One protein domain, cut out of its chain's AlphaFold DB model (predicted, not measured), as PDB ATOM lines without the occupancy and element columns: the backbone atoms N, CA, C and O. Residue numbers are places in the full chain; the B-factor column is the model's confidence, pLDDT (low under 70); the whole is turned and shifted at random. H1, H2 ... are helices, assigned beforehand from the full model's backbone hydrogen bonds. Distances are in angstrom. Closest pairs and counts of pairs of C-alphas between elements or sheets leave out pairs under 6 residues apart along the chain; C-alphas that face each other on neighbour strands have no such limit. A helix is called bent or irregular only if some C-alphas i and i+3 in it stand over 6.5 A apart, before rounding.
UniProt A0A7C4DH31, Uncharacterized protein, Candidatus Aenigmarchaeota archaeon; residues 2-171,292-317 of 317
ATOM      1  N   LYS A   2      95.213 -46.393 -68.297       70.94
ATOM      2  CA  LYS A   2      95.536 -45.069 -67.720       70.94
ATOM      3  C   LYS A   2      94.354 -44.385 -67.012       70.94
ATOM      4  O   LYS A   2      94.495 -44.001 -65.864       70.94
ATOM      5  N   GLU A   3      93.171 -44.349 -67.625       69.12
ATOM      6  CA  GLU A   3      91.970 -43.724 -67.024       69.12
ATOM      7  C   GLU A   3      91.555 -44.373 -65.692       69.12
ATOM      8  O   GLU A   3      91.232 -43.689 -64.725       69.12
ATOM      9  N   LYS A   4      91.646 -45.709 -65.600       73.88
ATOM     10  CA  LYS A   4      91.396 -46.447 -64.349       73.88
ATOM     11  C   LYS A   4      92.426 -46.103 -63.268       73.88
ATOM     12  O   LYS A   4      92.075 -46.031 -62.096       73.88
ATOM     13  N   PHE A   5      93.680 -45.885 -63.660       78.81
ATOM     14  CA  PHE A   5      94.751 -45.476 -62.752       78.81
ATOM     15  C   PHE A   5      94.553 -44.036 -62.253       78.81
ATOM     16  O   PHE A   5      94.692 -43.778 -61.061       78.81
ATOM     17  N   TYR A   6      94.122 -43.114 -63.117       85.94
ATOM     18  CA  TYR A   6      93.799 -41.740 -62.720       85.94
ATOM     19  C   TYR A   6      92.560 -41.640 -61.830       85.94
ATOM     20  O   TYR A   6      92.527 -40.815 -60.922       85.94
ATOM     21  N   ALA A   7      91.576 -42.521 -62.020       87.56
ATOM     22  CA  ALA A   7      90.440 -42.649 -61.112       87.56
ATOM     23  C   ALA A   7      90.826 -43.268 -59.750       87.56
ATOM     24  O   ALA A   7      90.151 -43.026 -58.748       87.56
ATOM     25  N   LEU A   8      91.905 -44.056 -59.692       91.12
ATOM     26  CA  LEU A   8      92.358 -44.734 -58.475       91.12
ATOM     27  C   LEU A   8      93.040 -43.776 -57.489       91.12
ATOM     28  O   LEU A   8      92.751 -43.834 -56.296       91.12
ATOM     29  N   ILE A   9      93.923 -42.895 -57.969       91.81
ATOM     30  CA  ILE A   9      94.778 -42.060 -57.103       91.81
ATOM     31  C   ILE A   9      93.963 -41.180 -56.133       91.81
ATOM     32  O   ILE A   9      94.234 -41.243 -54.932       91.81
ATOM     33  N   PRO A  10      92.945 -40.409 -56.571       93.06
ATOM     34  CA  PRO A  10      92.152 -39.600 -55.647       93.06
ATOM     35  C   PRO A  10      91.417 -40.449 -54.605       93.06
ATOM     36  O   PRO A  10      91.339 -40.072 -53.441       93.06
ATOM     37  N   ASN A  11      90.932 -41.629 -55.002       94.75
ATOM     38  CA  ASN A  11      90.251 -42.556 -54.101       94.75
ATOM     39  C   ASN A  11      91.182 -43.136 -53.031       94.75
ATOM     40  O   ASN A  11      90.783 -43.243 -51.871       94.75
ATOM     41  N   VAL A  12      92.430 -43.444 -53.392       96.00
ATOM     42  CA  VAL A  12      93.465 -43.846 -52.429       96.00
ATOM     43  C   VAL A  12      93.736 -42.715 -51.436       96.00
ATOM     44  O   VAL A  12      93.795 -42.970 -50.235       96.00
ATOM     45  N   LEU A  13      93.838 -41.464 -51.897       96.31
ATOM     46  CA  LEU A  13      94.034 -40.312 -51.010       96.31
ATOM     47  C   LEU A  13      92.860 -40.103 -50.054       96.31
ATOM     48  O   LEU A  13      93.086 -39.889 -48.866       96.31
ATOM     49  N   PHE A  14      91.620 -40.212 -50.538       96.56
ATOM     50  CA  PHE A  14      90.442 -40.155 -49.672       96.56
ATOM     51  C   PHE A  14      90.473 -41.256 -48.621       96.56
ATOM     52  O   PHE A  14      90.282 -40.975 -47.444       96.56
ATOM     53  N   PHE A  15      90.753 -42.492 -49.026       96.25
ATOM     54  CA  PHE A  15      90.805 -43.629 -48.116       96.25
ATOM     55  C   PHE A  15      91.888 -43.463 -47.043       96.25
ATOM     56  O   PHE A  15      91.594 -43.590 -45.856       96.25
ATOM     57  N   ILE A  16      93.118 -43.109 -47.436       95.88
ATOM     58  CA  ILE A  16      94.218 -42.856 -46.492       95.88
ATOM     59  C   ILE A  16      93.880 -41.665 -45.591       95.88
ATOM     60  O   ILE A  16      94.101 -41.737 -44.386       95.88
ATOM     61  N   GLY A  17      93.294 -40.598 -46.141       95.12
ATOM     62  CA  GLY A  17      92.831 -39.444 -45.374       95.12
ATOM     63  C   GLY A  17      91.826 -39.849 -44.299       95.12
ATOM     64  O   GLY A  17      92.040 -39.570 -43.120       95.12
ATOM     65  N   VAL A  18      90.763 -40.563 -44.674       94.44
ATOM     66  CA  VAL A  18      89.731 -41.051 -43.744       94.44
ATOM     67  C   VAL A  18      90.345 -41.954 -42.676       94.44
ATOM     68  O   VAL A  18      90.077 -41.781 -41.491       94.44
ATOM     69  N   ILE A  19      91.209 -42.888 -43.069       92.38
ATOM     70  CA  ILE A  19      91.899 -43.776 -42.133       92.38
ATOM     71  C   ILE A  19      92.783 -42.987 -41.165       92.38
ATOM     72  O   ILE A  19      92.764 -43.263 -39.966       92.38
ATOM     73  N   SER A  20      93.508 -41.978 -41.650       93.38
ATOM     74  CA  SER A  20      94.379 -41.151 -40.812       93.38
ATOM     75  C   SER A  20      93.604 -40.451 -39.696       93.38
ATOM     76  O   SER A  20      94.092 -40.406 -38.571       93.38
ATOM     77  N   LEU A  21      92.358 -40.024 -39.948       91.50
ATOM     78  CA  LEU A  21      91.485 -39.470 -38.912       91.50
ATOM     79  C   LEU A  21      91.251 -40.482 -37.784       91.50
ATOM     80  O   LEU A  21      91.352 -40.146 -36.608       91.50
ATOM     81  N   PHE A  22      90.995 -41.742 -38.132       88.12
ATOM     82  CA  PHE A  22      90.734 -42.796 -37.154       88.12
ATOM     83  C   PHE A  22      91.974 -43.276 -36.391       88.12
ATOM     84  O   PHE A  22      91.799 -43.874 -35.326       88.12
ATOM     85  N   PHE A  23      93.178 -43.013 -36.909       86.44
ATOM     86  CA  PHE A  23      94.464 -43.285 -36.252       86.44
ATOM     87  C   PHE A  23      95.109 -42.046 -35.615       86.44
ATOM     88  O   PHE A  23      96.088 -42.182 -34.888       86.44
ATOM     89  N   SER A  24      94.538 -40.856 -35.816       84.88
ATOM     90  CA  SER A  24      95.026 -39.581 -35.264       84.88
ATOM     91  C   SER A  24      95.027 -39.529 -33.729       84.88
ATOM     92  O   SER A  24      95.572 -38.612 -33.121       84.88
ATOM     93  N   GLY A  25      94.385 -40.506 -33.084       79.81
ATOM     94  CA  GLY A  25      94.168 -40.535 -31.648       79.81
ATOM     95  C   GLY A  25      93.070 -39.582 -31.184       79.81
ATOM     96  O   GLY A  25      92.796 -39.579 -29.988       79.81
ATOM     97  N   LEU A  26      92.443 -38.809 -32.079       84.62
ATOM     98  CA  LEU A  26      91.309 -37.937 -31.783       84.62
ATOM     99  C   LEU A  26      90.014 -38.760 -31.840       84.62
ATOM    100  O   LEU A  26      89.550 -39.164 -32.906       84.62
ATOM    101  N   ASN A  27      89.461 -39.071 -30.669       88.75
ATOM    102  CA  ASN A  27      88.220 -39.826 -30.500       88.75
ATOM    103  C   ASN A  27      87.186 -38.991 -29.718       88.75
ATOM    104  O   ASN A  27      87.488 -37.891 -29.254       88.75
ATOM    105  N   PHE A  28      85.964 -39.511 -29.574       90.25
ATOM    106  CA  PHE A  28      84.899 -38.811 -28.846       90.25
ATOM    107  C   PHE A  28      85.281 -38.514 -27.392       90.25
ATOM    108  O   PHE A  28      85.016 -37.418 -26.913       90.25
ATOM    109  N   GLU A  29      85.960 -39.443 -26.718       91.38
ATOM    110  CA  GLU A  29      86.389 -39.259 -25.329       91.38
ATOM    111  C   GLU A  29      87.358 -38.085 -25.180       91.38
ATOM    112  O   GLU A  29      87.146 -37.209 -24.345       91.38
ATOM    113  N   LYS A  30      88.384 -38.019 -26.035       90.88
ATOM    114  CA  LYS A  30      89.322 -36.896 -26.050       90.88
ATOM    115  C   LYS A  30      88.638 -35.587 -26.403       90.88
ATOM    116  O   LYS A  30      88.992 -34.581 -25.810       90.88
ATOM    117  N   ALA A  31      87.666 -35.583 -27.316       91.25
ATOM    118  CA  ALA A  31      86.921 -34.368 -27.640       91.25
ATOM    119  C   ALA A  31      86.134 -33.837 -26.426       91.25
ATOM    120  O   ALA A  31      86.221 -32.650 -26.126       91.25
ATOM    121  N   ILE A  32      85.441 -34.720 -25.692       91.44
ATOM    122  CA  ILE A  32      84.689 -34.376 -24.469       91.44
ATOM    123  C   ILE A  32      85.622 -33.841 -23.370       91.44
ATOM    124  O   ILE A  32      85.292 -32.885 -22.667       91.44
ATOM    125  N   VAL A  33      86.789 -34.465 -23.193       90.69
ATOM    126  CA  VAL A  33      87.771 -34.031 -22.186       90.69
ATOM    127  C   VAL A  33      88.429 -32.711 -22.591       90.69
ATOM    128  O   VAL A  33      88.575 -31.826 -21.751       90.69
ATOM    129  N   LEU A  34      88.790 -32.557 -23.869       90.50
ATOM    130  CA  LEU A  34      89.413 -31.346 -24.403       90.50
ATOM    131  C   LEU A  34      88.489 -30.133 -24.276       90.50
ATOM    132  O   LEU A  34      88.967 -29.060 -23.928       90.50
ATOM    133  N   GLU A  35      87.186 -30.295 -24.521       89.00
ATOM    134  CA  GLU A  35      86.195 -29.231 -24.332       89.00
ATOM    135  C   GLU A  35      86.227 -28.687 -22.898       89.00
ATOM    136  O   GLU A  35      86.501 -27.504 -22.688       89.00
ATOM    137  N   SER A  36      86.007 -29.555 -21.906       85.81
ATOM    138  CA  SER A  36      86.006 -29.165 -20.491       85.81
ATOM    139  C   SER A  36      87.353 -28.589 -20.057       85.81
ATOM    140  O   SER A  36      87.405 -27.537 -19.419       85.81
ATOM    141  N   HIS A  37      88.459 -29.221 -20.469       87.19
ATOM    142  CA  HIS A  37      89.798 -28.739 -20.151       87.19
ATOM    143  C   HIS A  37      90.060 -27.344 -20.734       87.19
ATOM    144  O   HIS A  37      90.557 -26.473 -20.020       87.19
ATOM    145  N   ALA A  38      89.691 -27.109 -21.998       87.12
ATOM    146  CA  ALA A  38      89.862 -25.819 -22.656       87.12
ATOM    147  C   ALA A  38      89.041 -24.722 -21.966       87.12
ATOM    148  O   ALA A  38      89.578 -23.650 -21.694       87.12
ATOM    149  N   PHE A  39      87.776 -24.989 -21.621       85.62
ATOM    150  CA  PHE A  39      86.944 -24.020 -20.906       85.62
ATOM    151  C   PHE A  39      87.443 -23.747 -19.482       85.62
ATOM    152  O   PHE A  39      87.517 -22.585 -19.082       85.62
ATOM    153  N   SER A  40      87.830 -24.778 -18.720       85.31
ATOM    154  CA  SER A  40      88.416 -24.587 -17.385       85.31
ATOM    155  C   SER A  40      89.701 -23.768 -17.448       85.31
ATOM    156  O   SER A  40      89.870 -22.834 -16.666       85.31
ATOM    157  N   LYS A  41      90.593 -24.089 -18.394       86.94
ATOM    158  CA  LYS A  41      91.848 -23.361 -18.582       86.94
ATOM    159  C   LYS A  41      91.589 -21.906 -18.981       86.94
ATOM    160  O   LYS A  41      92.240 -21.026 -18.434       86.94
ATOM    161  N   PHE A  42      90.594 -21.647 -19.838       87.94
ATOM    162  CA  PHE A  42      90.198 -20.283 -20.211       87.94
ATOM    163  C   PHE A  42      89.902 -19.411 -19.022       87.94
ATOM    164  O   PHE A  42      90.448 -18.325 -18.891       87.94
ATOM    165  N   LEU A  43      88.980 -19.888 -18.198       84.94
ATOM    166  CA  LEU A  43      88.398 -19.087 -17.146       84.94
ATOM    167  C   LEU A  43      89.416 -18.888 -16.027       84.94
ATOM    168  O   LEU A  43      89.531 -17.779 -15.520       84.94
ATOM    169  N   LYS A  44      90.247 -19.901 -15.755       84.56
ATOM    170  CA  LYS A  44      91.385 -19.771 -14.846       84.56
ATOM    171  C   LYS A  44      92.413 -18.748 -15.339       84.56
ATOM    172  O   LYS A  44      92.788 -17.850 -14.593       84.56
ATOM    173  N   ASP A  45      92.849 -18.847 -16.595       87.94
ATOM    174  CA  ASP A  45      93.825 -17.904 -17.155       87.94
ATOM    175  C   ASP A  45      93.238 -16.482 -17.266       87.94
ATOM    176  O   ASP A  45      93.970 -15.500 -17.143       87.94
ATOM    177  N   LEU A  46      91.922 -16.363 -17.475       86.31
ATOM    178  CA  LEU A  46      91.195 -15.092 -17.499       86.31
ATOM    179  C   LEU A  46      91.129 -14.441 -16.109       86.31
ATOM    180  O   LEU A  46      91.227 -13.221 -16.020       86.31
ATOM    181  N   GLU A  47      90.960 -15.236 -15.051       84.19
ATOM    182  CA  GLU A  47      90.950 -14.769 -13.660       84.19
ATOM    183  C   GLU A  47      92.348 -14.343 -13.191       84.19
ATOM    184  O   GLU A  47      92.504 -13.298 -12.562       84.19
ATOM    185  N   GLU A  48      93.377 -15.133 -13.512       86.44
ATOM    186  CA  GLU A  48      94.745 -14.900 -13.031       86.44
ATOM    187  C   GLU A  48      95.510 -13.835 -13.832       86.44
ATOM    188  O   GLU A  48      96.481 -13.261 -13.327       86.44
ATOM    189  N   ARG A  49      95.149 -13.613 -15.103       87.44
ATOM    190  CA  ARG A  49      95.926 -12.779 -16.034       87.44
ATOM    191  C   ARG A  49      95.035 -11.829 -16.833       87.44
ATOM    192  O   ARG A  49      94.515 -10.862 -16.288       87.44
ATOM    193  N   ASP A  50      94.930 -12.049 -18.144       90.25
ATOM    194  CA  ASP A  50      94.158 -11.232 -19.067       90.25
ATOM    195  C   ASP A  50      93.520 -12.085 -20.174       90.25
ATOM    196  O   ASP A  50      93.872 -13.245 -20.415       90.25
ATOM    197  N   PHE A  51      92.555 -11.483 -20.866       89.25
ATOM    198  CA  PHE A  51      91.791 -12.141 -21.922       89.25
ATOM    199  C   PHE A  51      92.661 -12.624 -23.091       89.25
ATOM    200  O   PHE A  51      92.425 -13.706 -23.629       89.25
ATOM    201  N   PHE A  52      93.653 -11.832 -23.511       91.94
ATOM    202  CA  PHE A  52      94.462 -12.158 -24.687       91.94
ATOM    203  C   PHE A  52      95.380 -13.348 -24.422       91.94
ATOM    204  O   PHE A  52      95.521 -14.213 -25.289       91.94
ATOM    205  N   PHE A  53      95.961 -13.420 -23.227       92.31
ATOM    206  CA  PHE A  53      96.758 -14.548 -22.782       92.31
ATOM    207  C   PHE A  53      95.909 -15.820 -22.694       92.31
ATOM    208  O   PHE A  53      96.277 -16.834 -23.292       92.31
ATOM    209  N   ALA A  54      94.749 -15.753 -22.031       90.50
ATOM    210  CA  ALA A  54      93.834 -16.888 -21.899       90.50
ATOM    211  C   ALA A  54      93.377 -17.421 -23.269       90.50
ATOM    212  O   ALA A  54      93.385 -18.628 -23.528       90.50
ATOM    213  N   LEU A  55      93.044 -16.512 -24.192       88.81
ATOM    214  CA  LEU A  55      92.671 -16.866 -25.558       88.81
ATOM    215  C   LEU A  55      93.835 -17.531 -26.310       88.81
ATOM    216  O   LEU A  55      93.638 -18.557 -26.962       88.81
ATOM    217  N   ALA A  56      95.046 -16.976 -26.218       91.56
ATOM    218  CA  ALA A  56      96.223 -17.525 -26.889       91.56
ATOM    219  C   ALA A  56      96.565 -18.938 -26.392       91.56
ATOM    220  O   ALA A  56      96.842 -19.825 -27.202       91.56
ATOM    221  N   GLU A  57      96.502 -19.178 -25.080       92.50
ATOM    222  CA  GLU A  57      96.791 -20.487 -24.490       92.50
ATOM    223  C   GLU A  57      95.758 -21.556 -24.871       92.50
ATOM    224  O   GLU A  57      96.119 -22.716 -25.101       92.50
ATOM    225  N   ILE A  58      94.487 -21.191 -25.032       91.44
ATOM    226  CA  ILE A  58      93.478 -22.129 -25.544       91.44
ATOM    227  C   ILE A  58      93.654 -22.394 -27.013       91.44
ATOM    228  O   ILE A  58      93.617 -23.552 -27.414       91.44
ATOM    229  N   LEU A  59      93.855 -21.354 -27.822       90.25
ATOM    230  CA  LEU A  59      94.088 -21.539 -29.250       90.25
ATOM    231  C   LEU A  59      95.290 -22.454 -29.472       90.25
ATOM    232  O   LEU A  59      95.227 -23.345 -30.311       90.25
ATOM    233  N   LYS A  60      96.341 -22.304 -28.662       92.31
ATOM    234  CA  LYS A  60      97.493 -23.206 -28.636       92.31
ATOM    235  C   LYS A  60      97.098 -24.638 -28.263       92.31
ATOM    236  O   LYS A  60      97.479 -25.568 -28.967       92.31
ATOM    237  N   THR A  61      96.310 -24.819 -27.204       91.69
ATOM    238  CA  THR A  61      95.829 -26.142 -26.756       91.69
ATOM    239  C   THR A  61      94.996 -26.823 -27.851       91.69
ATOM    240  O   THR A  61      95.308 -27.934 -28.271       91.69
ATOM    241  N   ILE A  62      94.011 -26.117 -28.412       91.31
ATOM    242  CA  ILE A  62      93.185 -26.572 -29.538       91.31
ATOM    243  C   ILE A  62      94.054 -26.879 -30.764       91.31
ATOM    244  O   ILE A  62      93.830 -27.875 -31.454       91.31
ATOM    245  N   PHE A  63      95.065 -26.058 -31.048       91.06
ATOM    246  CA  PHE A  63      95.944 -26.265 -32.192       91.06
ATOM    247  C   PHE A  63      96.723 -27.581 -32.082       91.06
ATOM    248  O   PHE A  63      96.703 -28.383 -33.018       91.06
ATOM    249  N   TYR A  64      97.366 -27.834 -30.940       91.00
ATOM    250  CA  TYR A  64      98.162 -29.047 -30.743       91.00
ATOM    251  C   TYR A  64      97.308 -30.304 -30.567       91.00
ATOM    252  O   TYR A  64      97.654 -31.348 -31.120       91.00
ATOM    253  N   GLU A  65      96.199 -30.217 -29.832       91.06
ATOM    254  CA  GLU A  65      95.404 -31.394 -29.466       91.06
ATOM    255  C   GLU A  65      94.293 -31.731 -30.463       91.06
ATOM    256  O   GLU A  65      93.909 -32.897 -30.561       91.06
ATOM    257  N   ALA A  66      93.800 -30.755 -31.234       91.00
ATOM    258  CA  ALA A  66      92.746 -30.973 -32.224       91.00
ATOM    259  C   ALA A  66      93.198 -30.715 -33.665       91.00
ATOM    260  O   ALA A  66      93.021 -31.576 -34.525       91.00
ATOM    261  N   ILE A  67      93.801 -29.559 -33.954       91.31
ATOM    262  CA  ILE A  67      94.082 -29.161 -35.345       91.31
ATOM    263  C   ILE A  67      95.172 -30.034 -35.970       91.31
ATOM    264  O   ILE A  67      94.950 -30.588 -37.046       91.31
ATOM    265  N   ILE A  68      96.323 -30.202 -35.309       91.44
ATOM    266  CA  ILE A  68      97.436 -31.005 -35.842       91.44
ATOM    267  C   ILE A  68      97.002 -32.447 -36.170       91.44
ATOM    268  O   ILE A  68      97.265 -32.885 -37.293       91.44
ATOM    269  N   PRO A  69      96.302 -33.179 -35.280       92.00
ATOM    270  CA  PRO A  69      95.796 -34.517 -35.595       92.00
ATOM    271  C   PRO A  69      94.821 -34.569 -36.783       92.00
ATOM    272  O   PRO A  69      94.760 -35.583 -37.477       92.00
ATOM    273  N   LEU A  70      94.075 -33.488 -37.046       92.12
ATOM    274  CA  LEU A  70      93.146 -33.392 -38.178       92.12
ATOM    275  C   LEU A  70      93.838 -33.057 -39.509       92.12
ATOM    276  O   LEU A  70      93.294 -33.374 -40.568       92.12
ATOM    277  N   LEU A  71      95.025 -32.440 -39.488       92.19
ATOM    278  CA  LEU A  71      95.701 -31.965 -40.702       92.19
ATOM    279  C   LEU A  71      95.929 -33.053 -41.765       92.19
ATOM    280  O   LEU A  71      95.630 -32.768 -42.925       92.19
ATOM    281  N   PRO A  72      96.396 -34.279 -41.449       94.56
ATOM    282  CA  PRO A  72      96.575 -35.321 -42.462       94.56
ATOM    283  C   PRO A  72      95.271 -35.660 -43.191       94.56
ATOM    284  O   PRO A  72      95.253 -35.739 -44.419       94.56
ATOM    285  N   PHE A  73      94.165 -35.780 -42.453       95.19
ATOM    286  CA  PHE A  73      92.843 -36.029 -43.023       95.19
ATOM    287  C   PHE A  73      92.413 -34.890 -43.954       95.19
ATOM    288  O   PHE A  73      92.046 -35.139 -45.106       95.19
ATOM    289  N   LEU A  74      92.491 -33.643 -43.481       94.38
ATOM    290  CA  LEU A  74      92.063 -32.477 -44.258       94.38
ATOM    291  C   LEU A  74      92.946 -32.264 -45.494       94.38
ATOM    292  O   LEU A  74      92.442 -32.002 -46.581       94.38
ATOM    293  N   PHE A  75      94.262 -32.425 -45.364       94.19
ATOM    294  CA  PHE A  75      95.190 -32.235 -46.474       94.19
ATOM    295  C   PHE A  75      95.022 -33.314 -47.549       94.19
ATOM    296  O   PHE A  75      94.913 -32.989 -48.730       94.19
ATOM    297  N   LEU A  76      94.950 -34.592 -47.161       95.88
ATOM    298  CA  LEU A  76      94.808 -35.701 -48.110       95.88
ATOM    299  C   LEU A  76      93.462 -35.672 -48.838       95.88
ATOM    300  O   LEU A  76      93.413 -35.930 -50.042       95.88
ATOM    301  N   THR A  77      92.378 -35.324 -48.143       94.62
ATOM    302  CA  THR A  77      91.060 -35.206 -48.781       94.62
ATOM    303  C   THR A  77      91.003 -34.023 -49.748       94.62
ATOM    304  O   THR A  77      90.595 -34.199 -50.896       94.62
ATOM    305  N   THR A  78      91.503 -32.847 -49.367       93.06
ATOM    306  CA  THR A  78      91.560 -31.686 -50.272       93.06
ATOM    307  C   THR A  78      92.500 -31.916 -51.462       93.06
ATOM    308  O   THR A  78      92.189 -31.510 -52.587       93.06
ATOM    309  N   LEU A  79      93.604 -32.647 -51.271       92.56
ATOM    310  CA  LEU A  79      94.476 -33.097 -52.361       92.56
ATOM    311  C   LEU A  79      93.747 -34.065 -53.302       92.56
ATOM    312  O   LEU A  79      93.849 -33.923 -54.519       92.56
ATOM    313  N   GLY A  80      92.972 -35.009 -52.761       93.56
ATOM    314  CA  GLY A  80      92.136 -35.917 -53.549       93.56
ATOM    315  C   GLY A  80      91.176 -35.156 -54.462       93.56
ATOM    316  O   GLY A  80      91.155 -35.382 -55.670       93.56
ATOM    317  N   PHE A  81      90.457 -34.174 -53.920       91.88
ATOM    318  CA  PHE A  81      89.581 -33.304 -54.708       91.88
ATOM    319  C   PHE A  81      90.322 -32.482 -55.763       91.88
ATOM    320  O   PHE A  81      89.876 -32.375 -56.905       91.88
ATOM    321  N   SER A  82      91.477 -31.935 -55.395       89.38
ATOM    322  CA  SER A  82      92.340 -31.190 -56.309       89.38
ATOM    323  C   SER A  82      92.764 -32.039 -57.510       89.38
ATOM    324  O   SER A  82      92.707 -31.578 -58.651       89.38
ATOM    325  N   LEU A  83      93.129 -33.304 -57.279       89.06
ATOM    326  CA  LEU A  83      93.487 -34.235 -58.348       89.06
ATOM    327  C   LEU A  83      92.305 -34.584 -59.252       89.06
ATOM    328  O   LEU A  83      92.507 -34.710 -60.457       89.06
ATOM    329  N   ILE A  84      91.081 -34.690 -58.714       88.44
ATOM    330  CA  ILE A  84      89.879 -34.887 -59.543       88.44
ATOM    331  C   ILE A  84      89.739 -33.747 -60.552       88.44
ATOM    332  O   ILE A  84      89.468 -34.007 -61.723       88.44
ATOM    333  N   LEU A  85      89.945 -32.496 -60.130       85.56
ATOM    334  CA  LEU A  85      89.857 -31.352 -61.038       85.56
ATOM    335  C   LEU A  85      90.998 -31.357 -62.068       85.56
ATOM    336  O   LEU A  85      90.749 -31.182 -63.261       85.56
ATOM    337  N   LEU A  86      92.237 -31.593 -61.626       85.25
ATOM    338  CA  LEU A  86      93.414 -31.604 -62.504       85.25
ATOM    339  C   LEU A  86      93.349 -32.705 -63.571       85.25
ATOM    340  O   LEU A  86      93.770 -32.479 -64.706       85.25
ATOM    341  N   LEU A  87      92.805 -33.871 -63.218       85.62
ATOM    342  CA  LEU A  87      92.696 -35.050 -64.081       85.62
ATOM    343  C   LEU A  87      91.282 -35.235 -64.650       85.62
ATOM    344  O   LEU A  87      90.975 -36.286 -65.206       85.62
ATOM    345  N   LYS A  88      90.409 -34.221 -64.560       81.69
ATOM    346  CA  LYS A  88      88.986 -34.325 -64.928       81.69
ATOM    347  C   LYS A  88      88.752 -34.878 -66.338       81.69
ATOM    348  O   LYS A  88      87.796 -35.612 -66.553       81.69
ATOM    349  N   LYS A  89      89.618 -34.527 -67.298       81.25
ATOM    350  CA  LYS A  89      89.536 -34.994 -68.697       81.25
ATOM    351  C   LYS A  89      89.956 -36.455 -68.880       81.25
ATOM    352  O   LYS A  89      89.629 -37.048 -69.897       81.25
ATOM    353  N   GLU A  90      90.694 -37.007 -67.923       83.62
ATOM    354  CA  GLU A  90      91.295 -38.342 -67.979       83.62
ATOM    355  C   GLU A  90      90.583 -39.343 -67.049       83.62
ATOM    356  O   GLU A  90      90.880 -40.537 -67.078       83.62
ATOM    357  N   ILE A  91      89.651 -38.868 -66.211       84.44
ATOM    358  CA  ILE A  91      88.873 -39.682 -65.275       84.44
ATOM    359  C   ILE A  91      87.488 -39.966 -65.863       84.44
ATOM    360  O   ILE A  91      86.663 -39.064 -66.009       84.44
ATOM    361  N   ASP A  92      87.185 -41.245 -66.104       88.25
ATOM    362  CA  ASP A  92      85.800 -41.689 -66.264       88.25
ATOM    363  C   ASP A  92      85.081 -41.647 -64.906       88.25
ATOM    364  O   ASP A  92      85.436 -42.366 -63.966       88.25
ATOM    365  N   PHE A  93      84.053 -40.803 -64.804       87.56
ATOM    366  CA  PHE A  93      83.337 -40.561 -63.552       87.56
ATOM    367  C   PHE A  93      82.634 -41.821 -63.026       87.56
ATOM    368  O   PHE A  93      82.599 -42.039 -61.817       87.56
ATOM    369  N   ASN A  94      82.118 -42.683 -63.907       89.88
ATOM    370  CA  ASN A  94      81.461 -43.923 -63.484       89.88
ATOM    371  C   ASN A  94      82.467 -44.887 -62.842       89.88
ATOM    372  O   ASN A  94      82.220 -45.412 -61.754       89.88
ATOM    373  N   THR A  95      83.630 -45.060 -63.472       90.56
ATOM    374  CA  THR A  95      84.743 -45.832 -62.908       90.56
ATOM    375  C   THR A  95      85.226 -45.237 -61.584       90.56
ATOM    376  O   THR A  95      85.440 -45.980 -60.625       90.56
ATOM    377  N   PHE A  96      85.363 -43.912 -61.495       92.12
ATOM    378  CA  PHE A  96      85.744 -43.227 -60.258       92.12
ATOM    379  C   PHE A  96      84.768 -43.514 -59.109       92.12
ATOM    380  O   PHE A  96      85.212 -43.899 -58.028       92.12
ATOM    381  N   MET A  97      83.457 -43.402 -59.350       93.12
ATOM    382  CA  MET A  97      82.429 -43.679 -58.341       93.12
ATOM    383  C   MET A  97      82.410 -45.151 -57.918       93.12
ATOM    384  O   MET A  97      82.230 -45.454 -56.739       93.12
ATOM    385  N   PHE A  98      82.632 -46.076 -58.857       93.31
ATOM    386  CA  PHE A  98      82.737 -47.501 -58.546       93.31
ATOM    387  C   PHE A  98      83.942 -47.804 -57.642       93.31
ATOM    388  O   PHE A  98      83.801 -48.495 -56.634       93.31
ATOM    389  N   ILE A  99      85.114 -47.235 -57.949       94.19
ATOM    390  CA  ILE A  99      86.310 -47.364 -57.101       94.19
ATOM    391  C   ILE A  99      86.059 -46.736 -55.722       94.19
ATOM    392  O   ILE A  99      86.422 -47.328 -54.704       94.19
ATOM    393  N   GLN A 100      85.393 -45.581 -55.668       93.81
ATOM    394  CA  GLN A 100      85.035 -44.926 -54.412       93.81
ATOM    395  C   GLN A 100      84.151 -45.818 -53.533       93.81
ATOM    396  O   GLN A 100      84.393 -45.920 -52.329       93.81
ATOM    397  N   ALA A 101      83.169 -46.505 -54.126       94.50
ATOM    398  CA  ALA A 101      82.316 -47.457 -53.421       94.50
ATOM    399  C   ALA A 101      83.118 -48.639 -52.849       94.50
ATOM    400  O   ALA A 101      82.898 -49.010 -51.699       94.50
ATOM    401  N   ILE A 102      84.097 -49.174 -53.593       95.38
ATOM    402  CA  ILE A 102      84.989 -50.240 -53.096       95.38
ATOM    403  C   ILE A 102      85.769 -49.770 -51.862       95.38
ATOM    404  O   ILE A 102      85.779 -50.461 -50.842       95.38
ATOM    405  N   PHE A 103      86.404 -48.594 -51.925       95.19
ATOM    406  CA  PHE A 103      87.147 -48.060 -50.778       95.19
ATOM    407  C   PHE A 103      86.238 -47.741 -49.595       95.19
ATOM    408  O   PHE A 103      86.639 -47.958 -48.455       95.19
ATOM    409  N   PHE A 104      85.016 -47.272 -49.845       94.81
ATOM    410  CA  PHE A 104      84.027 -47.061 -48.794       94.81
ATOM    411  C   PHE A 104      83.643 -48.375 -48.102       94.81
ATOM    412  O   PHE A 104      83.678 -48.449 -46.874       94.81
ATOM    413  N   SER A 105      83.349 -49.431 -48.867       94.31
ATOM    414  CA  SER A 105      83.066 -50.761 -48.317       94.31
ATOM    415  C   SER A 105      84.243 -51.305 -47.506       94.31
ATOM    416  O   SER A 105      84.042 -51.828 -46.411       94.31
ATOM    417  N   LEU A 106      85.474 -51.129 -48.000       94.31
ATOM    418  CA  LEU A 106      86.684 -51.516 -47.277       94.31
ATOM    419  C   LEU A 106      86.843 -50.721 -45.971       94.31
ATOM    420  O   LEU A 106      87.165 -51.295 -44.934       94.31
ATOM    421  N   ALA A 107      86.586 -49.414 -45.999       93.25
ATOM    422  CA  ALA A 107      86.690 -48.549 -44.830       93.25
ATOM    423  C   ALA A 107      85.653 -48.919 -43.751       93.25
ATOM    424  O   ALA A 107      86.007 -49.017 -42.576       93.25
ATOM    425  N   ILE A 108      84.405 -49.205 -44.148       92.75
ATOM    426  CA  ILE A 108      83.362 -49.712 -43.239       92.75
ATOM    427  C   ILE A 108      83.778 -51.050 -42.626       92.75
ATOM    428  O   ILE A 108      83.617 -51.234 -41.422       92.75
ATOM    429  N   PHE A 109      84.315 -51.970 -43.435       92.00
ATOM    430  CA  PHE A 109      84.762 -53.277 -42.953       92.00
ATOM    431  C   PHE A 109      85.871 -53.152 -41.899       92.00
ATOM    432  O   PHE A 109      85.847 -53.862 -40.898       92.00
ATOM    433  N   LEU A 110      86.816 -52.226 -42.093       90.31
ATOM    434  CA  LEU A 110      87.909 -51.989 -41.146       90.31
ATOM    435  C   LEU A 110      87.442 -51.325 -39.845       90.31
ATOM    436  O   LEU A 110      87.944 -51.658 -38.772       90.31
ATOM    437  N   LYS A 111      86.524 -50.355 -39.928       87.44
ATOM    438  CA  LYS A 111      86.039 -49.616 -38.758       87.44
ATOM    439  C   LYS A 111      84.589 -49.169 -38.960       87.44
ATOM    440  O   LYS A 111      84.356 -48.057 -39.441       87.44
ATOM    441  N   PRO A 112      83.600 -49.988 -38.567       88.50
ATOM    442  CA  PRO A 112      82.200 -49.622 -38.713       88.50
ATOM    443  C   PRO A 112      81.893 -48.427 -37.807       88.50
ATOM    444  O   PRO A 112      81.946 -48.511 -36.583       88.50
ATOM    445  N   SER A 113      81.613 -47.278 -38.418       90.06
ATOM    446  CA  SER A 113      81.338 -46.036 -37.705       90.06
ATOM    447  C   SER A 113      80.368 -45.177 -38.499       90.06
ATOM    448  O   SER A 113      80.526 -44.993 -39.705       90.06
ATOM    449  N   LEU A 114      79.378 -44.607 -37.814       91.25
ATOM    450  CA  LEU A 114      78.430 -43.690 -38.436       91.25
ATOM    451  C   LEU A 114      79.136 -42.417 -38.931       91.25
ATOM    452  O   LEU A 114      78.864 -41.966 -40.039       91.25
ATOM    453  N   LEU A 115      80.137 -41.918 -38.199       93.25
ATOM    454  CA  LEU A 115      80.998 -40.819 -38.642       93.25
ATOM    455  C   LEU A 115      81.649 -41.110 -40.007       93.25
ATOM    456  O   LEU A 115      81.681 -40.235 -40.869       93.25
ATOM    457  N   LEU A 116      82.111 -42.344 -40.232       94.06
ATOM    458  CA  LEU A 116      82.730 -42.763 -41.495       94.06
ATOM    459  C   LEU A 116      81.751 -42.656 -42.670       94.06
ATOM    460  O   LEU A 116      82.122 -42.158 -43.734       94.06
ATOM    461  N   ILE A 117      80.498 -43.070 -42.465       94.69
ATOM    462  CA  ILE A 117      79.428 -42.967 -43.470       94.69
ATOM    463  C   ILE A 117      79.232 -41.508 -43.878       94.69
ATOM    464  O   ILE A 117      79.240 -41.191 -45.067       94.69
ATOM    465  N   PHE A 118      79.113 -40.609 -42.902       96.19
ATOM    466  CA  PHE A 118      78.913 -39.190 -43.176       96.19
ATOM    467  C   PHE A 118      80.119 -38.549 -43.871       96.19
ATOM    468  O   PHE A 118      79.921 -37.806 -44.831       96.19
ATOM    469  N   ILE A 119      81.354 -38.882 -43.480       95.44
ATOM    470  CA  ILE A 119      82.554 -38.399 -44.182       95.44
ATOM    471  C   ILE A 119      82.501 -38.788 -45.665       95.44
ATOM    472  O   ILE A 119      82.666 -37.930 -46.533       95.44
ATOM    473  N   TYR A 120      82.214 -40.056 -45.970       95.19
ATOM    474  CA  TYR A 120      82.122 -40.515 -47.356       95.19
ATOM    475  C   TYR A 120      80.956 -39.884 -48.121       95.19
ATOM    476  O   TYR A 120      81.131 -39.563 -49.296       95.19
ATOM    477  N   LEU A 121      79.808 -39.630 -47.483       95.06
ATOM    478  CA  LEU A 121      78.721 -38.855 -48.095       95.06
ATOM    479  C   LEU A 121      79.184 -37.444 -48.479       95.06
ATOM    480  O   LEU A 121      78.927 -37.004 -49.601       95.06
ATOM    481  N   GLY A 122      79.931 -36.772 -47.599       95.50
ATOM    482  CA  GLY A 122      80.548 -35.477 -47.891       95.50
ATOM    483  C   GLY A 122      81.495 -35.541 -49.091       95.50
ATOM    484  O   GLY A 122      81.435 -34.679 -49.973       95.50
ATOM    485  N   ILE A 123      82.313 -36.598 -49.183       95.38
ATOM    486  CA  ILE A 123      83.213 -36.806 -50.325       95.38
ATOM    487  C   ILE A 123      82.426 -37.040 -51.614       95.38
ATOM    488  O   ILE A 123      82.703 -36.393 -52.621       95.38
ATOM    489  N   ILE A 124      81.421 -37.912 -51.594       93.62
ATOM    490  CA  ILE A 124      80.576 -38.219 -52.755       93.62
ATOM    491  C   ILE A 124      79.885 -36.954 -53.277       93.62
ATOM    492  O   ILE A 124      79.983 -36.645 -54.465       93.62
ATOM    493  N   ILE A 125      79.223 -36.193 -52.401       92.38
ATOM    494  CA  ILE A 125      78.497 -34.969 -52.778       92.38
ATOM    495  C   ILE A 125      79.445 -33.933 -53.381       92.38
ATOM    496  O   ILE A 125      79.140 -33.326 -54.411       92.38
ATOM    497  N   THR A 126      80.624 -33.779 -52.784       91.88
ATOM    498  CA  THR A 126      81.651 -32.871 -53.294       91.88
ATOM    499  C   THR A 126      82.155 -33.308 -54.672       91.88
ATOM    500  O   THR A 126      82.196 -32.493 -55.596       91.88
ATOM    501  N   SER A 127      82.458 -34.596 -54.858       90.62
ATOM    502  CA  SER A 127      82.872 -35.155 -56.152       90.62
ATOM    503  C   SER A 127      81.808 -34.952 -57.238       90.62
ATOM    504  O   SER A 127      82.132 -34.589 -58.371       90.62
ATOM    505  N   PHE A 128      80.521 -35.108 -56.903       88.31
ATOM    506  CA  PHE A 128      79.419 -34.805 -57.822       88.31
ATOM    507  C   PHE A 128      79.350 -33.319 -58.192       88.31
ATOM    508  O   PHE A 128      79.121 -32.992 -59.359       88.31
ATOM    509  N   SER A 129      79.569 -32.419 -57.229       84.81
ATOM    510  CA  SER A 129      79.613 -30.973 -57.477       84.81
ATOM    511  C   SER A 129      80.735 -30.602 -58.459       84.81
ATOM    512  O   SER A 129      80.520 -29.801 -59.371       84.81
ATOM    513  N   MET A 130      81.891 -31.267 -58.365       79.69
ATOM    514  CA  MET A 130      83.053 -31.036 -59.237       79.69
ATOM    515  C   MET A 130      82.851 -31.474 -60.689       79.69
ATOM    516  O   MET A 130      83.484 -30.925 -61.595       79.69
ATOM    517  N   ARG A 131      81.920 -32.398 -60.961       76.88
ATOM    518  CA  ARG A 131      81.613 -32.837 -62.333       76.88
ATOM    519  C   ARG A 131      81.242 -31.663 -63.249       76.88
ATOM    520  O   ARG A 131      81.589 -31.679 -64.429       76.88
ATOM    521  N   LYS A 132      80.583 -30.630 -62.714       69.19
ATOM    522  CA  LYS A 132      80.058 -29.489 -63.486       69.19
ATOM    523  C   LYS A 132      81.005 -28.282 -63.578       69.19
ATOM    524  O   LYS A 132      80.704 -27.357 -64.319       69.19
ATOM    525  N   LEU A 133      82.139 -28.289 -62.875       71.12
ATOM    526  CA  LEU A 133      83.093 -27.170 -62.870       71.12
ATOM    527  C   LEU A 133      84.020 -27.222 -64.094       71.12
ATOM    528  O   LEU A 133      84.866 -28.112 -64.191       71.12
ATOM    529  N   GLU A 134      83.854 -26.306 -65.045       61.41
ATOM    530  CA  GLU A 134      84.792 -26.071 -66.155       61.41
ATOM    531  C   GLU A 134      85.695 -24.881 -65.824       61.41
ATOM    532  O   GLU A 134      85.577 -23.799 -66.396       61.41
ATOM    533  N   GLU A 135      86.586 -25.056 -64.852       66.25
ATOM    534  CA  GLU A 135      87.502 -23.990 -64.451       66.25
ATOM    535  C   GLU A 135      88.891 -24.176 -65.067       66.25
ATOM    536  O   GLU A 135      89.431 -25.283 -65.144       66.25
ATOM    537  N   LYS A 136      89.487 -23.060 -65.508       77.38
ATOM    538  CA  LYS A 136      90.913 -23.003 -65.849       77.38
ATOM    539  C   LYS A 136      91.725 -23.270 -64.581       77.38
ATOM    540  O   LYS A 136      91.368 -22.786 -63.511       77.38
ATOM    541  N   ILE A 137      92.819 -24.018 -64.706       83.00
ATOM    542  CA  ILE A 137      93.736 -24.291 -63.592       83.00
ATOM    543  C   ILE A 137      94.468 -22.984 -63.273       83.00
ATOM    544  O   ILE A 137      95.333 -22.589 -64.044       83.00
ATOM    545  N   ASN A 138      94.087 -22.314 -62.184       86.88
ATOM    546  CA  ASN A 138      94.724 -21.099 -61.686       86.88
ATOM    547  C   ASN A 138      94.533 -20.974 -60.165       86.88
ATOM    548  O   ASN A 138      93.847 -21.789 -59.544       86.88
ATOM    549  N   PHE A 139      95.131 -19.950 -59.549       89.06
ATOM    550  CA  PHE A 139      95.008 -19.722 -58.103       89.06
ATOM    551  C   PHE A 139      93.546 -19.668 -57.634       89.06
ATOM    552  O   PHE A 139      93.179 -20.294 -56.640       89.06
ATOM    553  N   SER A 140      92.710 -18.915 -58.357       88.38
ATOM    554  CA  SER A 140      91.322 -18.663 -57.970       88.38
ATOM    555  C   SER A 140      90.484 -19.939 -57.975       88.38
ATOM    556  O   SER A 140      89.680 -20.113 -57.063       88.38
ATOM    557  N   SER A 141      90.675 -20.817 -58.965       84.94
ATOM    558  CA  SER A 141      89.960 -22.094 -59.054       84.94
ATOM    559  C   SER A 141      90.433 -23.096 -58.006       84.94
ATOM    560  O   SER A 141      89.620 -23.756 -57.364       84.94
ATOM    561  N   GLY A 142      91.743 -23.164 -57.742       86.50
ATOM    562  CA  GLY A 142      92.276 -23.983 -56.648       86.50
ATOM    563  C   GLY A 142      91.737 -23.545 -55.282       86.50
ATOM    564  O   GLY A 142      91.301 -24.373 -54.477       86.50
ATOM    565  N   PHE A 143      91.699 -22.232 -55.037       91.31
ATOM    566  CA  PHE A 143      91.166 -21.660 -53.804       91.31
ATOM    567  C   PHE A 143      89.656 -21.907 -53.656       91.31
ATOM    568  O   PHE A 143      89.220 -22.396 -52.613       91.31
ATOM    569  N   SER A 144      88.852 -21.604 -54.683       89.88
ATOM    570  CA  SER A 144      87.390 -21.776 -54.649       89.88
ATOM    571  C   SER A 144      86.993 -23.245 -54.475       89.88
ATOM    572  O   SER A 144      86.095 -23.561 -53.687       89.88
ATOM    573  N   LEU A 145      87.698 -24.156 -55.149       88.38
ATOM    574  CA  LEU A 145      87.480 -25.591 -55.048       88.38
ATOM    575  C   LEU A 145      87.785 -26.109 -53.643       88.38
ATOM    576  O   LEU A 145      86.978 -26.851 -53.072       88.38
ATOM    577  N   SER A 146      88.919 -25.708 -53.067       90.12
ATOM    578  CA  SER A 146      89.271 -26.081 -51.696       90.12
ATOM    579  C   SER A 146      88.234 -25.554 -50.698       90.12
ATOM    580  O   SER A 146      87.762 -26.307 -49.850       90.12
ATOM    581  N   GLN A 147      87.783 -24.305 -50.846       92.44
ATOM    582  CA  GLN A 147      86.735 -23.735 -49.992       92.44
ATOM    583  C   GLN A 147      85.435 -24.542 -50.072       92.44
ATOM    584  O   GLN A 147      84.869 -24.931 -49.049       92.44
ATOM    585  N   ASN A 148      84.949 -24.821 -51.282       90.94
ATOM    586  CA  ASN A 148      83.687 -25.532 -51.458       90.94
ATOM    587  C   ASN A 148      83.773 -26.987 -50.970       90.94
ATOM    588  O   ASN A 148      82.863 -27.468 -50.295       90.94
ATOM    589  N   SER A 149      84.872 -27.680 -51.271       91.38
ATOM    590  CA  SER A 149      85.075 -29.065 -50.835       91.38
ATOM    591  C   SER A 149      85.166 -29.191 -49.320       91.38
ATOM    592  O   SER A 149      84.468 -30.009 -48.719       91.38
ATOM    593  N   MET A 150      85.947 -28.321 -48.685       92.62
ATOM    594  CA  MET A 150      86.040 -28.276 -47.236       92.62
ATOM    595  C   MET A 150      84.719 -27.892 -46.581       92.62
ATOM    596  O   MET A 150      84.383 -28.479 -45.564       92.62
ATOM    597  N   LYS A 151      83.930 -26.977 -47.157       93.19
ATOM    598  CA  LYS A 151      82.598 -26.640 -46.627       93.19
ATOM    599  C   LYS A 151      81.708 -27.879 -46.515       93.19
ATOM    600  O   LYS A 151      81.125 -28.126 -45.460       93.19
ATOM    601  N   TRP A 152      81.598 -28.661 -47.588       92.75
ATOM    602  CA  TRP A 152      80.782 -29.876 -47.576       92.75
ATOM    603  C   TRP A 152      81.341 -30.928 -46.623       92.75
ATOM    604  O   TRP A 152      80.572 -31.508 -45.856       92.75
ATOM    605  N   LEU A 153      82.661 -31.125 -46.602       93.00
ATOM    606  CA  LEU A 153      83.292 -31.998 -45.614       93.00
ATOM    607  C   LEU A 153      82.978 -31.557 -44.180       93.00
ATOM    608  O   LEU A 153      82.535 -32.390 -43.400       93.00
ATOM    609  N   SER A 154      83.129 -30.275 -43.839       94.25
ATOM    610  CA  SER A 154      82.846 -29.745 -42.501       94.25
ATOM    611  C   SER A 154      81.407 -30.002 -42.074       94.25
ATOM    612  O   SER A 154      81.178 -30.467 -40.959       94.25
ATOM    613  N   ILE A 155      80.438 -29.752 -42.963       95.56
ATOM    614  CA  ILE A 155      79.015 -30.002 -42.694       95.56
ATOM    615  C   ILE A 155      78.791 -31.485 -42.386       95.56
ATOM    616  O   ILE A 155      78.238 -31.826 -41.342       95.56
ATOM    617  N   PHE A 156      79.243 -32.374 -43.270       96.12
ATOM    618  CA  PHE A 156      78.990 -33.805 -43.127       96.12
ATOM    619  C   PHE A 156      79.751 -34.425 -41.953       96.12
ATOM    620  O   PHE A 156      79.167 -35.202 -41.204       96.12
ATOM    621  N   VAL A 157      81.014 -34.048 -41.738       94.62
ATOM    622  CA  VAL A 157      81.804 -34.464 -40.569       94.62
ATOM    623  C   VAL A 157      81.100 -34.050 -39.280       94.62
ATOM    624  O   VAL A 157      80.964 -34.878 -38.385       94.62
ATOM    625  N   SER A 158      80.597 -32.816 -39.198       95.75
ATOM    626  CA  SER A 158      79.922 -32.308 -37.996       95.75
ATOM    627  C   SER A 158      78.600 -33.035 -37.740       95.75
ATOM    628  O   SER A 158      78.378 -33.524 -36.638       95.75
ATOM    629  N   ILE A 159      77.764 -33.223 -38.768       95.88
ATOM    630  CA  ILE A 159      76.518 -34.002 -38.644       95.88
ATOM    631  C   ILE A 159      76.820 -35.449 -38.231       95.88
ATOM    632  O   ILE A 159      76.172 -35.992 -37.336       95.88
ATOM    633  N   GLY A 160      77.820 -36.073 -38.858       95.25
ATOM    634  CA  GLY A 160      78.255 -37.425 -38.527       95.25
ATOM    635  C   GLY A 160      78.777 -37.538 -37.100       95.25
ATOM    636  O   GLY A 160      78.472 -38.517 -36.420       95.25
ATOM    637  N   PHE A 161      79.520 -36.535 -36.634       95.00
ATOM    638  CA  PHE A 161      80.032 -36.449 -35.270       95.00
ATOM    639  C   PHE A 161      78.879 -36.319 -34.271       95.00
ATOM    640  O   PHE A 161      78.778 -37.144 -33.364       95.00
ATOM    641  N   PHE A 162      77.968 -35.366 -34.496       96.25
ATOM    642  CA  PHE A 162      76.769 -35.161 -33.685       96.25
ATOM    643  C   PHE A 162      75.948 -36.444 -33.555       96.25
ATOM    644  O   PHE A 162      75.715 -36.915 -32.447       96.25
ATOM    645  N   LEU A 163      75.550 -37.046 -34.681       95.81
ATOM    646  CA  LEU A 163      74.715 -38.247 -34.671       95.81
ATOM    647  C   LEU A 163      75.432 -39.436 -34.032       95.81
ATOM    648  O   LEU A 163      74.810 -40.199 -33.298       95.81
ATOM    649  N   SER A 164      76.738 -39.588 -34.269       94.56
ATOM    650  CA  SER A 164      77.516 -40.672 -33.660       94.56
ATOM    651  C   SER A 164      77.582 -40.541 -32.143       94.56
ATOM    652  O   SER A 164      77.467 -41.547 -31.445       94.56
ATOM    653  N   LEU A 165      77.759 -39.321 -31.631       93.69
ATOM    654  CA  LEU A 165      77.851 -39.055 -30.199       93.69
ATOM    655  C   LEU A 165      76.463 -39.129 -29.545       93.69
ATOM    656  O   LEU A 165      76.315 -39.765 -28.506       93.69
ATOM    657  N   GLN A 166      75.429 -38.602 -30.207       94.00
ATOM    658  CA  GLN A 166      74.039 -38.642 -29.748       94.00
ATOM    659  C   GLN A 166      73.488 -40.071 -29.653       94.00
ATOM    660  O   GLN A 166      72.872 -40.431 -28.652       94.00
ATOM    661  N   LEU A 167      73.707 -40.907 -30.674       93.69
ATOM    662  CA  LEU A 167      73.223 -42.295 -30.679       93.69
ATOM    663  C   LEU A 167      73.959 -43.177 -29.665       93.69
ATOM    664  O   LEU A 167      73.402 -44.162 -29.191       93.69
ATOM    665  N   ASN A 168      75.191 -42.808 -29.314       92.81
ATOM    666  CA  ASN A 168      76.003 -43.505 -28.321       92.81
ATOM    667  C   ASN A 168      76.080 -42.749 -26.987       92.81
ATOM    668  O   ASN A 168      76.989 -43.011 -26.200       92.81
ATOM    669  N   LEU A 169      75.145 -41.831 -26.707       91.50
ATOM    670  CA  LEU A 169      75.202 -40.955 -25.531       91.50
ATOM    671  C   LEU A 169      75.327 -41.745 -24.224       91.50
ATOM    672  O   LEU A 169      76.106 -41.371 -23.353       91.50
ATOM    673  N   ASN A 170      74.635 -42.883 -24.120       91.69
ATOM    674  CA  ASN A 170      74.692 -43.756 -22.945       91.69
ATOM    675  C   ASN A 170      76.113 -44.259 -22.651       91.69
ATOM    676  O   ASN A 170      76.492 -44.365 -21.489       91.69
ATOM    677  N   ASN A 171      76.919 -44.516 -23.687       92.25
ATOM    678  CA  ASN A 171      78.298 -44.983 -23.523       92.25
ATOM    679  C   ASN A 171      79.218 -43.868 -23.005       92.25
ATOM    680  O   ASN A 171      80.210 -44.150 -22.339       92.25
ATOM    681  N   THR A 292      82.881 -25.004 -36.260       92.75
ATOM    682  CA  THR A 292      83.569 -23.711 -36.175       92.75
ATOM    683  C   THR A 292      85.077 -23.858 -36.363       92.75
ATOM    684  O   THR A 292      85.679 -23.089 -37.111       92.75
ATOM    685  N   LEU A 293      85.693 -24.871 -35.751       92.38
ATOM    686  CA  LEU A 293      87.116 -25.159 -35.907       92.38
ATOM    687  C   LEU A 293      87.473 -25.467 -37.367       92.38
ATOM    688  O   LEU A 293      88.431 -24.906 -37.904       92.38
ATOM    689  N   LEU A 294      86.684 -26.305 -38.041       94.19
ATOM    690  CA  LEU A 294      86.907 -26.632 -39.449       94.19
ATOM    691  C   LEU A 294      86.680 -25.421 -40.372       94.19
ATOM    692  O   LEU A 294      87.428 -25.239 -41.335       94.19
ATOM    693  N   GLU A 295      85.703 -24.564 -40.069       92.75
ATOM    694  CA  GLU A 295      85.452 -23.311 -40.797       92.75
ATOM    695  C   GLU A 295      86.606 -22.308 -40.655       92.75
ATOM    696  O   GLU A 295      86.952 -21.645 -41.635       92.75
ATOM    697  N   ILE A 296      87.237 -22.227 -39.477       90.88
ATOM    698  CA  ILE A 296      88.420 -21.384 -39.240       90.88
ATOM    699  C   ILE A 296      89.630 -21.908 -40.020       90.88
ATOM    700  O   ILE A 296      90.370 -21.116 -40.599       90.88
ATOM    701  N   ILE A 297      89.834 -23.229 -40.078       92.00
ATOM    702  CA  ILE A 297      90.964 -23.843 -40.802       92.00
ATOM    703  C   ILE A 297      90.800 -23.711 -42.323       92.00
ATOM    704  O   ILE A 297      91.784 -23.548 -43.052       92.00
ATOM    705  N   ARG A 298      89.558 -23.772 -42.812       93.12
ATOM    706  CA  ARG A 298      89.211 -23.770 -44.236       93.12
ATOM    707  C   ARG A 298      89.941 -22.717 -45.086       93.12
ATOM    708  O   ARG A 298      90.510 -23.107 -46.111       93.12
ATOM    709  N   PRO A 299      89.959 -21.412 -44.739       93.62
ATOM    710  CA  PRO A 299      90.677 -20.411 -45.522       93.62
ATOM    711  C   PRO A 299      92.178 -20.672 -45.618       93.62
ATOM    712  O   PRO A 299      92.734 -20.523 -46.704       93.62
ATOM    713  N   PHE A 300      92.821 -21.127 -44.542       92.25
ATOM    714  CA  PHE A 300      94.261 -21.397 -44.538       92.25
ATOM    715  C   PHE A 300      94.627 -22.559 -45.458       92.25
ATOM    716  O   PHE A 300      95.528 -22.428 -46.287       92.25
ATOM    717  N   LEU A 301      93.887 -23.671 -45.384       91.69
ATOM    718  CA  LEU A 301      94.089 -24.783 -46.315       91.69
ATOM    719  C   LEU A 301      93.795 -24.368 -47.760       91.69
ATOM    720  O   LEU A 301      94.550 -24.711 -48.666       91.69
ATOM    721  N   SER A 302      92.759 -23.561 -47.979       93.12
ATOM    722  CA  SER A 302      92.409 -23.119 -49.330       93.12
ATOM    723  C   SER A 302      93.452 -22.196 -49.949       93.12
ATOM    724  O   SER A 302      93.696 -22.290 -51.150       93.12
ATOM    725  N   LEU A 303      94.127 -21.363 -49.151       94.31
ATOM    726  CA  LEU A 303      95.285 -20.590 -49.609       94.31
ATOM    727  C   LEU A 303      96.421 -21.504 -50.084       94.31
ATOM    728  O   LEU A 303      96.975 -21.273 -51.157       94.31
ATOM    729  N   ILE A 304      96.733 -22.563 -49.328       92.38
ATOM    730  CA  ILE A 304      97.780 -23.530 -49.696       92.38
ATOM    731  C   ILE A 304      97.447 -24.196 -51.036       92.38
ATOM    732  O   ILE A 304      98.289 -24.232 -51.933       92.38
ATOM    733  N   PHE A 305      96.216 -24.682 -51.215       89.75
ATOM    734  CA  PHE A 305      95.815 -25.332 -52.466       89.75
ATOM    735  C   PHE A 305      95.686 -24.356 -53.642       89.75
ATOM    736  O   PHE A 305      96.065 -24.708 -54.759       89.75
ATOM    737  N   GLY A 306      95.265 -23.111 -53.405       90.94
ATOM    738  CA  GLY A 306      95.345 -22.046 -54.408       90.94
ATOM    739  C   GLY A 306      96.782 -21.825 -54.893       90.94
ATOM    740  O   GLY A 306      97.029 -21.776 -56.099       90.94
ATOM    741  N   LEU A 307      97.755 -21.774 -53.974       91.69
ATOM    742  CA  LEU A 307      99.177 -21.658 -54.322       91.69
ATOM    743  C   LEU A 307      99.688 -22.877 -55.101       91.69
ATOM    744  O   LEU A 307     100.424 -22.707 -56.071       91.69
ATOM    745  N   ILE A 308      99.275 -24.096 -54.736       89.81
ATOM    746  CA  ILE A 308      99.628 -25.313 -55.487       89.81
ATOM    747  C   ILE A 308      99.137 -25.211 -56.937       89.81
ATOM    748  O   ILE A 308      99.899 -25.477 -57.864       89.81
ATOM    749  N   PHE A 309      97.890 -24.784 -57.152       89.00
ATOM    750  CA  PHE A 309      97.334 -24.626 -58.500       89.00
ATOM    751  C   PHE A 309      98.063 -23.557 -59.311       89.00
ATOM    752  O   PHE A 309      98.346 -23.782 -60.486       89.00
ATOM    753  N   PHE A 310      98.418 -22.436 -58.683       90.06
ATOM    754  CA  PHE A 310      99.234 -21.395 -59.305       90.06
ATOM    755  C   PHE A 310     100.612 -21.915 -59.745       90.06
ATOM    756  O   PHE A 310     101.067 -21.632 -60.853       90.06
ATOM    757  N   LEU A 311     101.275 -22.715 -58.906       89.69
ATOM    758  CA  LEU A 311     102.565 -23.319 -59.249       89.69
ATOM    759  C   LEU A 311     102.441 -24.331 -60.396       89.69
ATOM    760  O   LEU A 311     103.299 -24.362 -61.275       89.69
ATOM    761  N   ILE A 312     101.368 -25.129 -60.418       88.06
ATOM    762  CA  ILE A 312     101.091 -26.081 -61.505       88.06
ATOM    763  C   ILE A 312     100.811 -25.351 -62.821       88.06
ATOM    764  O   ILE A 312     101.278 -25.793 -63.868       88.06
ATOM    765  N   GLU A 313     100.054 -24.251 -62.781       85.38
ATOM    766  CA  GLU A 313      99.806 -23.394 -63.943       85.38
ATOM    767  C   GLU A 313     101.131 -22.883 -64.517       85.38
ATOM    768  O   GLU A 313     101.420 -23.119 -65.689       85.38
ATOM    769  N   LYS A 314     101.983 -22.302 -63.662       86.44
ATOM    770  CA  LYS A 314     103.297 -21.777 -64.054       86.44
ATOM    771  C   LYS A 314     104.249 -22.849 -64.594       86.44
ATOM    772  O   LYS A 314     105.100 -22.540 -65.412       86.44
ATOM    773  N   ALA A 315     104.139 -24.094 -64.132       84.00
ATOM    774  CA  ALA A 315     104.971 -25.198 -64.613       84.00
ATOM    775  C   ALA A 315     104.528 -25.753 -65.981       84.00
ATOM    776  O   ALA A 315     105.292 -26.475 -66.618       84.00
ATOM    777  N   LYS A 316     103.288 -25.475 -66.410       73.31
ATOM    778  CA  LYS A 316     102.747 -25.898 -67.714       73.31
ATOM    779  C   LYS A 316     102.969 -24.869 -68.827       73.31
ATOM    780  O   LYS A 316     102.859 -25.243 -69.993       73.31
ATOM    781  N   THR A 317     103.213 -23.610 -68.467       57.94
ATOM    782  CA  THR A 317     103.578 -22.501 -69.366       57.94
ATOM    783  C   THR A 317     105.082 -22.384 -69.522       57.94
ATOM    784  O   THR A 317     105.529 -22.200 -70.671       57.94
TER     785      THR A 317
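AT A GLANCE: This is residues 2 to 171 and 292 to 317 of the 317 residues of an uncharacterized protein of Candidatus Aenigmarchaeota archaeon (UniProt A0A7C4DH31). Six helical stretches pack into a flattened up-and-down bundle, each running against the one before it in the chain; H4, H1, H3b, H7, H6 and H5 touch one after another in a ring, and a helical hairpin of H2 and H3a extends from one end. The bent helix H3 belongs to both parts, with H3a in the hairpin and H3b in the bundle. The printed part has 196 residues with seven named helices, H1 to H7 in chain order, and no named strand; the class is all helix. The whole is compact, with a radius of gyration of the C-alphas of 18.7 A, and flat, spanning 61 by 42 by 22 A.

HOW THE PARTS SIT: Start at H1, residues 2 to 23, and go on to H2, residues 28 to 48, which is apart from it. Next comes H3, residues 51 to 86, assigned as one helix by its hydrogen bonds but bent: C-alphas 69 and 72 are 7.0 A apart, and its arms H3a, residues 51 to 69, and H3b, residues 72 to 86, stand at a steep tilt of 66 degrees. H2 and H3a form a hairpin at a shallow tilt of 18 degrees; their closest C-alphas, of Asp 45 and Ala 54, are 4.9 A apart. H3b touches H1, opposite ways at 17 degrees, closest at the C-alphas of Gly 17 and Phe 73, 4.1 A. H4, residues 93 to 110, touches H1, closest at the C-alphas of Ala 7 and Phe 96, 4.8 A. H5, residues 114 to 130, forms a hairpin with H4, touching it with residues 116 to 120 alone; the closest C-alphas, of Phe 104 and Tyr 120, are 7.0 A apart. H6, residues 139 to 167, forms a hairpin with H5, closest at the C-alphas of Leu 115 and Gly 160, 4.4 A. H7, residues 292 to 316, touches H6, closest at the C-alphas of Phe 143 and Gly 306, 4.2 A. Every O i to N i+4 pair is within hydrogen-bond range in H2, H3b, H4, H5 and H6; the counts are 16 of 18 in H1, 13 of 15 in H3a and 19 of 21 in H7.

IN THESE COORDINATES: Find C-alpha 2 at (95.536, -45.069, -67.720); from there H1 runs 31.5 A. H2 measures 30.3 A and H6 41.7 A. H7 runs 37.0 A to C-alpha 316 at (102.747, -25.898, -67.714).

THE WHOLE: The C-alphas farthest apart, of Lys 2 and Glu 48, are 62.5 A apart. Residues 172 to 291 are not printed, with 25.3 A between C-alphas 171 and 292. Of the links printed whole, none is long. Mean pLDDT of the printed part is 89.7; residues 3, 132, 134 to 135 and 317 are under 70.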